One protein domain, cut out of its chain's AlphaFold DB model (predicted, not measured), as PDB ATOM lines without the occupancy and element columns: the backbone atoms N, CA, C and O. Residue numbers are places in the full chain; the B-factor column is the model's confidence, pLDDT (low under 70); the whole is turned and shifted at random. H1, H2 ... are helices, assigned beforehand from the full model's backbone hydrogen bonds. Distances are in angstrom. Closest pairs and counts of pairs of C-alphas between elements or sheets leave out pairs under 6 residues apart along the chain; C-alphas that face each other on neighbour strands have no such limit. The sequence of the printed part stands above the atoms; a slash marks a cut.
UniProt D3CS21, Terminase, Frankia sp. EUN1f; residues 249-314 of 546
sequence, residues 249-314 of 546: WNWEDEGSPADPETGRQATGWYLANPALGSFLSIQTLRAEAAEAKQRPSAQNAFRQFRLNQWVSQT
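AT A GLANCE: This is residues 249 to 314 of the 546 residues of the protein "Terminase" of Frankia sp. EUN1f (UniProt D3CS21). A hairpin of two helices, H2 and H3, makes one end of an elongated domain, and a long loop, which runs out and folds back on itself near residues 260 to 263, makes the other end. The one-turn helix H1 sits between these two ends, and the last residues, 309 to 314, run as a tail toward the hairpin's end of the long axis. The printed part has 66 residues, with three named helices in the order H1, H2, H3 and no named strand; the class is all helix, though named elements hold 27 of the 66 residues, under half. The whole is compact, with a radius of gyration of the C-alphas of 12.3 A, and the C-alphas span 41 by 22 by 17 A.

IN THESE COORDINATES: Start at C-alpha 249 at (-26.337, -28.359, -4.809); from there residues 249 to 268 run with no named element, their C-alphas 6 to 23 A from the mean of all C-alphas. Next comes H1, residues 269 to 272, which measures 5.6 A from first to last C-alpha. Find C-alpha 282 at (-22.549, -46.816, -5.732); there H2 begins, and it runs through residues 282 to 294 over 19.2 A, the longest helix with 13 residues. H3 follows as residues 296 to 305, 14.3 A long, and ends with C-alpha 305 at (-28.949, -38.292, -15.586).

HOW THE PARTS SIT: Look first at H2 and H3, which form a helical hairpin and touch, H2 with residues 288 to 293 alone. Their closest C-alphas, those of Ala 292 and Gln 299, are 4.3 A apart. They run opposite ways at a shallow tilt of 34 degrees, only just short of steep, and their centres are 10.5 A apart. Go back to H1 and you find that it touches no helix: it is only just apart from H2, the closest C-alphas being 8.5 A apart, and it is apart from H3. In the backbone of H3 every O i to N i+4 pair is within hydrogen-bond range, in H2 8 of 9 are, and H1 with its four residues is too short for such a pair.

THE WHOLE: The two C-alphas farthest apart are those of Glu 261 and Thr 314, at 42.0 A, while the first and last printed C-alphas, those of Trp 249 and Thr 314, are 18.1 A apart. The printed part has no cut. The link from H1 to H2, nine residues, is short, and the link from H2 to H3, one residue, is tight. In the B-factor column the mean pLDDT of the printed part is 86.6; look for the model's low values, under 70, at residues 296 to 297 and 312 to 314.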
ATOM      1  N   TRP A 249     -26.981 -27.398  -5.692       84.81
ATOM      2  CA  TRP A 249     -26.337 -28.359  -4.809       84.81
ATOM      3  C   TRP A 249     -24.971 -28.799  -5.337       84.81
ATOM      4  O   TRP A 249     -24.747 -28.898  -6.550       84.81
ATOM      5  N   ASN A 250     -24.057 -29.119  -4.417       87.25
ATOM      6  CA  ASN A 250     -22.757 -29.664  -4.783       87.25
ATOM      7  C   ASN A 250     -22.946 -31.042  -5.425       87.25
ATOM      8  O   ASN A 250     -23.216 -32.030  -4.747       87.25
ATOM      9  N   TRP A 251     -22.763 -31.110  -6.740       89.50
ATOM     10  CA  TRP A 251     -22.962 -32.328  -7.517       89.50
ATOM     11  C   TRP A 251     -21.987 -33.460  -7.135       89.50
ATOM     12  O   TRP A 251     -22.248 -34.629  -7.422       89.50
ATOM     13  N   GLU A 252     -20.881 -33.133  -6.466       91.31
ATOM     14  CA  GLU A 252     -19.897 -34.100  -5.974       91.31
ATOM     15  C   GLU A 252     -20.279 -34.728  -4.627       91.31
ATOM     16  O   GLU A 252     -19.629 -35.688  -4.210       91.31
ATOM     17  N   ASP A 253     -21.295 -34.199  -3.939       92.12
ATOM     18  CA  ASP A 253     -21.706 -34.706  -2.633       92.12
ATOM     19  C   ASP A 253     -22.425 -36.052  -2.771       92.12
ATOM     20  O   ASP A 253     -23.580 -36.133  -3.196       92.12
ATOM     21  N   GLU A 254     -21.738 -37.126  -2.376       94.25
ATOM     22  CA  GLU A 254     -22.335 -38.457  -2.302       94.25
ATOM     23  C   GLU A 254     -23.515 -38.497  -1.318       94.25
ATOM     24  O   GLU A 254     -24.502 -39.185  -1.582       94.25
ATOM     25  N   GLY A 255     -23.445 -37.736  -0.224       93.62
ATOM     26  CA  GLY A 255     -24.473 -37.691   0.806       93.62
ATOM     27  C   GLY A 255     -24.629 -38.999   1.587       93.62
ATOM     28  O   GLY A 255     -23.668 -39.710   1.887       93.62
ATOM     29  N   SER A 256     -25.857 -39.299   2.005       92.62
ATOM     30  CA  SER A 256     -26.188 -40.473   2.822       92.62
ATOM     31  C   SER A 256     -27.588 -41.003   2.511       92.62
ATOM     32  O   SER A 256     -28.473 -40.215   2.172       92.62
ATOM     33  N   PRO A 257     -27.830 -42.319   2.651       91.31
ATOM     34  CA  PRO A 257     -29.154 -42.889   2.439       91.31
ATOM     35  C   PRO A 257     -30.146 -42.418   3.505       91.31
ATOM     36  O   PRO A 257     -29.765 -42.099   4.641       91.31
ATOM     37  N   ALA A 258     -31.429 -42.437   3.145       88.25
ATOM     38  CA  ALA A 258     -32.506 -42.278   4.111       88.25
ATOM     39  C   ALA A 258     -32.448 -43.400   5.157       88.25
ATOM     40  O   ALA A 258     -32.056 -44.529   4.856       88.25
ATOM     41  N   ASP A 259     -32.847 -43.076   6.379       86.44
ATOM     42  CA  ASP A 259     -32.961 -44.022   7.478       86.44
ATOM     43  C   ASP A 259     -34.352 -43.879   8.112       86.44
ATOM     44  O   ASP A 259     -34.600 -42.926   8.857       86.44
ATOM     45  N   PRO A 260     -35.275 -44.806   7.801       79.12
ATOM     46  CA  PRO A 260     -36.623 -44.793   8.351       79.12
ATOM     47  C   PRO A 260     -36.678 -44.966   9.874       79.12
ATOM     48  O   PRO A 260     -37.622 -44.477  10.487       79.12
ATOM     49  N   GLU A 261     -35.700 -45.637  10.495       83.94
ATOM     50  CA  GLU A 261     -35.703 -45.871  11.947       83.94
ATOM     51  C   GLU A 261     -35.400 -44.586  12.719       83.94
ATOM     52  O   GLU A 261     -35.965 -44.343  13.786       83.94
ATOM     53  N   THR A 262     -34.532 -43.740  12.162       87.12
ATOM     54  CA  THR A 262     -34.149 -42.452  12.760       87.12
ATOM     55  C   THR A 262     -34.904 -41.257  12.175       87.12
ATOM     56  O   THR A 262     -34.782 -40.146  12.690       87.12
ATOM     57  N   GLY A 263     -35.682 -41.460  11.107       84.88
ATOM     58  CA  GLY A 263     -36.372 -40.400  10.368       84.88
ATOM     59  C   GLY A 263     -35.443 -39.535   9.505       84.88
ATOM     60  O   GLY A 263     -35.856 -38.479   9.024       84.88
ATOM     61  N   ARG A 264     -34.185 -39.949   9.302       88.62
ATOM     62  CA  ARG A 264     -33.219 -39.199   8.491       88.62
ATOM     63  C   ARG A 264     -33.598 -39.284   7.013       88.62
ATOM     64  O   ARG A 264     -33.746 -40.375   6.465       88.62
ATOM     65  N   GLN A 265     -33.676 -38.140   6.344       89.69
ATOM     66  CA  GLN A 265     -33.887 -38.084   4.898       89.69
ATOM     67  C   GLN A 265     -32.591 -38.362   4.125       89.69
ATOM     68  O   GLN A 265     -31.488 -38.156   4.634       89.69
ATOM     69  N   ALA A 266     -32.726 -38.850   2.891       91.50
ATOM     70  CA  ALA A 266     -31.585 -39.053   2.007       91.50
ATOM     71  C   ALA A 266     -30.976 -37.710   1.576       91.50
ATOM     72  O   ALA A 266     -31.697 -36.737   1.363       91.50
ATOM     73  N   THR A 267     -29.658 -37.675   1.394       92.81
ATOM     74  CA  THR A 267     -28.926 -36.499   0.903       92.81
ATOM     75  C   THR A 267     -28.001 -36.856  -0.256       92.81
ATOM     76  O   THR A 267     -27.751 -38.036  -0.519       92.81
ATOM     77  N   GLY A 268     -27.496 -35.840  -0.959       92.12
ATOM     78  CA  GLY A 268     -26.582 -35.995  -2.084       92.12
ATOM     79  C   GLY A 268     -27.126 -36.947  -3.148       92.12
ATOM     80  O   GLY A 268     -28.302 -36.911  -3.521       92.12
ATOM     81  N   TRP A 269     -26.278 -37.861  -3.610       95.00
ATOM     82  CA  TRP A 269     -26.628 -38.824  -4.652       95.00
ATOM     83  C   TRP A 269     -27.759 -39.777  -4.252       95.00
ATOM     84  O   TRP A 269     -28.500 -40.227  -5.131       95.00
ATOM     85  N   TYR A 270     -27.920 -40.073  -2.957       94.50
ATOM     86  CA  TYR A 270     -28.994 -40.941  -2.460       94.50
ATOM     87  C   TYR A 270     -30.372 -40.278  -2.526       94.50
ATOM     88  O   TYR A 270     -31.369 -40.996  -2.600       94.50
ATOM     89  N   LEU A 271     -30.450 -38.939  -2.539       93.69
ATOM     90  CA  LEU A 271     -31.717 -38.236  -2.741       93.69
ATOM     91  C   LEU A 271     -32.252 -38.512  -4.152       93.69
ATOM     92  O   LEU A 271     -33.353 -39.030  -4.296       93.69
ATOM     93  N   ALA A 272     -31.459 -38.226  -5.191       92.88
ATOM     94  CA  ALA A 272     -31.862 -38.434  -6.589       92.88
ATOM     95  C   ALA A 272     -31.972 -39.912  -6.999       92.88
ATOM     96  O   ALA A 272     -32.646 -40.247  -7.977       92.88
ATOM     97  N   ASN A 273     -31.286 -40.799  -6.275       94.56
ATOM     98  CA  ASN A 273     -31.210 -42.218  -6.591       94.56
ATOM     99  C   ASN A 273     -31.627 -43.068  -5.390       94.56
ATOM    100  O   ASN A 273     -30.772 -43.661  -4.729       94.56
ATOM    101  N   PRO A 274     -32.933 -43.213  -5.126       93.19
ATOM    102  CA  PRO A 274     -33.403 -44.018  -4.002       93.19
ATOM    103  C   PRO A 274     -33.077 -45.520  -4.155       93.19
ATOM    104  O   PRO A 274     -33.178 -46.279  -3.197       93.19
ATOM    105  N   ALA A 275     -32.646 -45.970  -5.342       91.50
ATOM    106  CA  ALA A 275     -32.144 -47.328  -5.567       91.50
ATOM    107  C   ALA A 275     -30.633 -47.509  -5.306       91.50
ATOM    108  O   ALA A 275     -30.109 -48.622  -5.463       91.50
ATOM    109  N   LEU A 276     -29.912 -46.432  -4.980       91.94
ATOM    110  CA  LEU A 276     -28.462 -46.433  -4.786       91.94
ATOM    111  C   LEU A 276     -28.074 -47.283  -3.577       91.94
ATOM    112  O   LEU A 276     -28.615 -47.131  -2.488       91.94
ATOM    113  N   GLY A 277     -27.151 -48.218  -3.784       86.12
ATOM    114  CA  GLY A 277     -26.772 -49.202  -2.768       86.12
ATOM    115  C   GLY A 277     -27.672 -50.443  -2.733       86.12
ATOM    116  O   GLY A 277     -27.201 -51.497  -2.310       86.12
ATOM    117  N   SER A 278     -28.900 -50.375  -3.266       85.75
ATOM    118  CA  SER A 278     -29.700 -51.565  -3.578       85.75
ATOM    119  C   SER A 278     -29.304 -52.101  -4.956       85.75
ATOM    120  O   SER A 278     -28.274 -52.770  -5.094       85.75
ATOM    121  N   PHE A 279     -30.093 -51.844  -6.003       86.88
ATOM    122  CA  PHE A 279     -29.860 -52.348  -7.361       86.88
ATOM    123  C   PHE A 279     -29.117 -51.375  -8.276       86.88
ATOM    124  O   PHE A 279     -28.688 -51.783  -9.357       86.88
ATOM    125  N   LEU A 280     -28.880 -50.142  -7.827       87.81
ATOM    126  CA  LEU A 280     -27.949 -49.217  -8.462       87.81
ATOM    127  C   LEU A 280     -26.604 -49.224  -7.717       87.81
ATOM    128  O   LEU A 280     -26.536 -49.050  -6.502       87.81
ATOM    129  N   SER A 281     -25.515 -49.436  -8.458       90.69
ATOM    130  CA  SER A 281     -24.161 -49.542  -7.902       90.69
ATOM    131  C   SER A 281     -23.593 -48.176  -7.510       90.69
ATOM    132  O   SER A 281     -23.382 -47.323  -8.374       90.69
ATOM    133  N   ILE A 282     -23.246 -48.013  -6.228       92.94
ATOM    134  CA  ILE A 282     -22.549 -46.816  -5.732       92.94
ATOM    135  C   ILE A 282     -21.161 -46.648  -6.357       92.94
ATOM    136  O   ILE A 282     -20.763 -45.541  -6.699       92.94
ATOM    137  N   GLN A 283     -20.439 -47.749  -6.585       93.69
ATOM    138  CA  GLN A 283     -19.094 -47.699  -7.168       93.69
ATOM    139  C   GLN A 283     -19.119 -47.200  -8.615       93.69
ATOM    140  O   GLN A 283     -18.224 -46.476  -9.039       93.69
ATOM    141  N   THR A 284     -20.172 -47.539  -9.362       89.62
ATOM    142  CA  THR A 284     -20.362 -47.027 -10.722       89.62
ATOM    143  C   THR A 284     -20.637 -45.525 -10.706       89.62
ATOM    144  O   THR A 284     -20.049 -44.805 -11.504       89.62
ATOM    145  N   LEU A 285     -21.464 -45.041  -9.771       92.00
ATOM    146  CA  LEU A 285     -21.728 -43.607  -9.630       92.00
ATOM    147  C   LEU A 285     -20.467 -42.822  -9.243       92.00
ATOM    148  O   LEU A 285     -20.203 -41.786  -9.838       92.00
ATOM    149  N   ARG A 286     -19.648 -43.350  -8.322       94.88
ATOM    150  CA  ARG A 286     -18.348 -42.758  -7.954       94.88
ATOM    151  C   ARG A 286     -17.404 -42.631  -9.149       94.88
ATOM    152  O   ARG A 286     -16.755 -41.601  -9.300       94.88
ATOM    153  N   ALA A 287     -17.332 -43.662  -9.992       92.00
ATOM    154  CA  ALA A 287     -16.501 -43.642 -11.194       92.00
ATOM    155  C   ALA A 287     -16.989 -42.596 -12.210       92.00
ATOM    156  O   ALA A 287     -16.190 -41.801 -12.696       92.00
ATOM    157  N   GLU A 288     -18.299 -42.546 -12.471       90.56
ATOM    158  CA  GLU A 288     -18.904 -41.545 -13.360       90.56
ATOM    159  C   GLU A 288     -18.738 -40.113 -12.812       90.56
ATOM    160  O   GLU A 288     -18.479 -39.188 -13.577       90.56
ATOM    161  N   ALA A 289     -18.817 -39.921 -11.490       92.31
ATOM    162  CA  ALA A 289     -18.556 -38.631 -10.855       92.31
ATOM    163  C   ALA A 289     -17.089 -38.202 -11.024       92.31
ATOM    164  O   ALA A 289     -16.818 -37.052 -11.355       92.31
ATOM    165  N   ALA A 290     -16.132 -39.116 -10.832       90.94
ATOM    166  CA  ALA A 290     -14.708 -38.831 -11.026       90.94
ATOM    167  C   ALA A 290     -14.384 -38.455 -12.482       90.94
ATOM    168  O   ALA A 290     -13.599 -37.542 -12.729       90.94
ATOM    169  N   GLU A 291     -15.025 -39.125 -13.437       84.62
ATOM    170  CA  GLU A 291     -14.949 -38.808 -14.861       84.62
ATOM    171  C   GLU A 291     -15.521 -37.417 -15.174       84.62
ATOM    172  O   GLU A 291     -14.892 -36.629 -15.886       84.62
ATOM    173  N   ALA A 292     -16.687 -37.096 -14.609       86.81
ATOM    174  CA  ALA A 292     -17.338 -35.798 -14.742       86.81
ATOM    175  C   ALA A 292     -16.471 -34.634 -14.235       86.81
ATOM    176  O   ALA A 292     -16.524 -33.553 -14.814       86.81
ATOM    177  N   LYS A 293     -15.614 -34.848 -13.223       84.62
ATOM    178  CA  LYS A 293     -14.695 -33.804 -12.718       84.62
ATOM    179  C   LYS A 293     -13.673 -33.357 -13.759       84.62
ATOM    180  O   LYS A 293     -13.179 -32.241 -13.685       84.62
ATOM    181  N   GLN A 294     -13.326 -34.232 -14.701       82.62
ATOM    182  CA  GLN A 294     -12.290 -33.964 -15.699       82.62
ATOM    183  C   GLN A 294     -12.860 -33.439 -17.021       82.62
ATOM    184  O   GLN A 294     -12.102 -32.990 -17.876       82.62
ATOM    185  N   ARG A 295     -14.180 -33.538 -17.227       74.25
ATOM    186  CA  ARG A 295     -14.829 -33.269 -18.514       74.25
ATOM    187  C   ARG A 295     -16.131 -32.485 -18.320       74.25
ATOM    188  O   ARG A 295     -17.124 -33.091 -17.916       74.25
ATOM    189  N   PRO A 296     -16.180 -31.190 -18.689       68.06
ATOM    190  CA  PRO A 296     -17.381 -30.358 -18.540       68.06
ATOM    191  C   PRO A 296     -18.649 -30.957 -19.177       68.06
ATOM    192  O   PRO A 296     -19.727 -30.931 -18.586       68.06
ATOM    193  N   SER A 297     -18.528 -31.597 -20.346       64.19
ATOM    194  CA  SER A 297     -19.659 -32.272 -21.000       64.19
ATOM    195  C   SER A 297     -20.167 -33.494 -20.221       64.19
ATOM    196  O   SER A 297     -21.375 -33.736 -20.160       64.19
ATOM    197  N   ALA A 298     -19.271 -34.244 -19.571       73.88
ATOM    198  CA  ALA A 298     -19.633 -35.367 -18.709       73.88
ATOM    199  C   ALA A 298     -20.247 -34.893 -17.381       73.88
ATOM    200  O   ALA A 298     -21.118 -35.574 -16.842       73.88
ATOM    201  N   GLN A 299     -19.866 -33.711 -16.888       84.56
ATOM    202  CA  GLN A 299     -20.486 -33.089 -15.717       84.56
ATOM    203  C   GLN A 299     -21.970 -32.800 -15.942       84.56
ATOM    204  O   GLN A 299     -22.795 -33.205 -15.123       84.56
ATOM    205  N   ASN A 300     -22.334 -32.167 -17.060       80.12
ATOM    206  CA  ASN A 300     -23.743 -31.910 -17.372       80.12
ATOM    207  C   ASN A 300     -24.541 -33.212 -17.502       80.12
ATOM    208  O   ASN A 300     -25.623 -33.330 -16.926       80.12
ATOM    209  N   ALA A 301     -23.980 -34.224 -18.170       83.88
ATOM    210  CA  ALA A 301     -24.609 -35.539 -18.264       83.88
ATOM    211  C   ALA A 301     -24.779 -36.212 -16.887       83.88
ATOM    212  O   ALA A 301     -25.812 -36.832 -16.629       83.88
ATOM    213  N   PHE A 302     -23.800 -36.081 -15.987       90.75
ATOM    214  CA  PHE A 302     -23.886 -36.612 -14.627       90.75
ATOM    215  C   PHE A 302     -24.977 -35.901 -13.819       90.75
ATOM    216  O   PHE A 302     -25.857 -36.552 -13.254       90.75
ATOM    217  N   ARG A 303     -24.979 -34.565 -13.823       90.56
ATOM    218  CA  ARG A 303     -25.994 -33.738 -13.153       90.56
ATOM    219  C   ARG A 303     -27.399 -34.070 -13.650       90.56
ATOM    220  O   ARG A 303     -28.279 -34.372 -12.847       90.56
ATOM    221  N   GLN A 304     -27.581 -34.136 -14.963       87.81
ATOM    222  CA  GLN A 304     -28.867 -34.473 -15.559       87.81
ATOM    223  C   GLN A 304     -29.294 -35.908 -15.237       87.81
ATOM    224  O   GLN A 304     -30.352 -36.141 -14.663       87.81
ATOM    225  N   PHE A 305     -28.484 -36.905 -15.592       89.62
ATOM    226  CA  PHE A 305     -28.949 -38.292 -15.586       89.62
ATOM    227  C   PHE A 305     -28.765 -39.013 -14.254       89.62
ATOM    228  O   PHE A 305     -29.442 -40.023 -14.033       89.62
ATOM    229  N   ARG A 306     -27.859 -38.546 -13.385       92.31
ATOM    230  CA  ARG A 306     -27.612 -39.134 -12.058       92.31
ATOM    231  C   ARG A 306     -28.181 -38.298 -10.936       92.31
ATOM    232  O   ARG A 306     -28.771 -38.877 -10.037       92.31
ATOM    233  N   LEU A 307     -28.059 -36.978 -10.987       93.06
ATOM    234  CA  LEU A 307     -28.638 -36.115  -9.950       93.06
ATOM    235  C   LEU A 307     -30.054 -35.659 -10.277       93.06
ATOM    236  O   LEU A 307     -30.700 -35.028  -9.439       93.06
ATOM    237  N   ASN A 308     -30.540 -36.016 -11.471       93.69
ATOM    238  CA  ASN A 308     -31.870 -35.659 -11.934       93.69
ATOM    239  C   ASN A 308     -32.079 -34.135 -11.848       93.69
ATOM    240  O   ASN A 308     -33.123 -33.660 -11.417       93.69
ATOM    241  N   GLN A 309     -31.041 -33.366 -12.183       90.88
ATOM    242  CA  GLN A 309     -31.082 -31.908 -12.214       90.88
ATOM    243  C   GLN A 309     -31.519 -31.438 -13.596       90.88
ATOM    244  O   GLN A 309     -31.008 -31.921 -14.609       90.88
ATOM    245  N   TRP A 310     -32.412 -30.455 -13.634       85.12
ATOM    246  CA  TRP A 310     -32.662 -29.696 -14.850       85.12
ATOM    247  C   TRP A 310     -31.436 -28.838 -15.126       85.12
ATOM    248  O   TRP A 310     -31.110 -27.921 -14.374       85.12
ATOM    249  N   VAL A 311     -30.702 -29.205 -16.170       72.75
ATOM    250  CA  VAL A 311     -29.479 -28.510 -16.576       72.75
ATOM    251  C   VAL A 311     -29.776 -27.656 -17.793       72.75
ATOM    252  O   VAL A 311     -30.596 -28.019 -18.633       72.75
ATOM    253  N   SER A 312     -29.102 -26.522 -17.924       63.94
ATOM    254  CA  SER A 312     -29.103 -25.826 -19.204       63.94
ATOM    255  C   SER A 312     -28.179 -26.561 -20.183       63.94
ATOM    256  O   SER A 312     -27.093 -27.003 -19.812       63.94
ATOM    257  N   GLN A 313     -28.583 -26.690 -21.449       51.69
ATOM    258  CA  GLN A 313     -27.700 -27.120 -22.548       51.69
ATOM    259  C   GLN A 313     -26.593 -26.110 -22.821       51.69
ATOM    260  O   GLN A 313     -25.634 -26.415 -23.527       51.69
ATOM    261  N   THR A 314     -26.746 -24.899 -22.306       49.62
ATOM    262  CA  THR A 314     -25.701 -23.908 -22.378       49.62
ATOM    263  C   THR A 314     -24.627 -24.239 -21.360       49.62
ATOM    264  O   THR A 314     -24.861 -24.355 -20.159       49.62
TER     265      THR A 314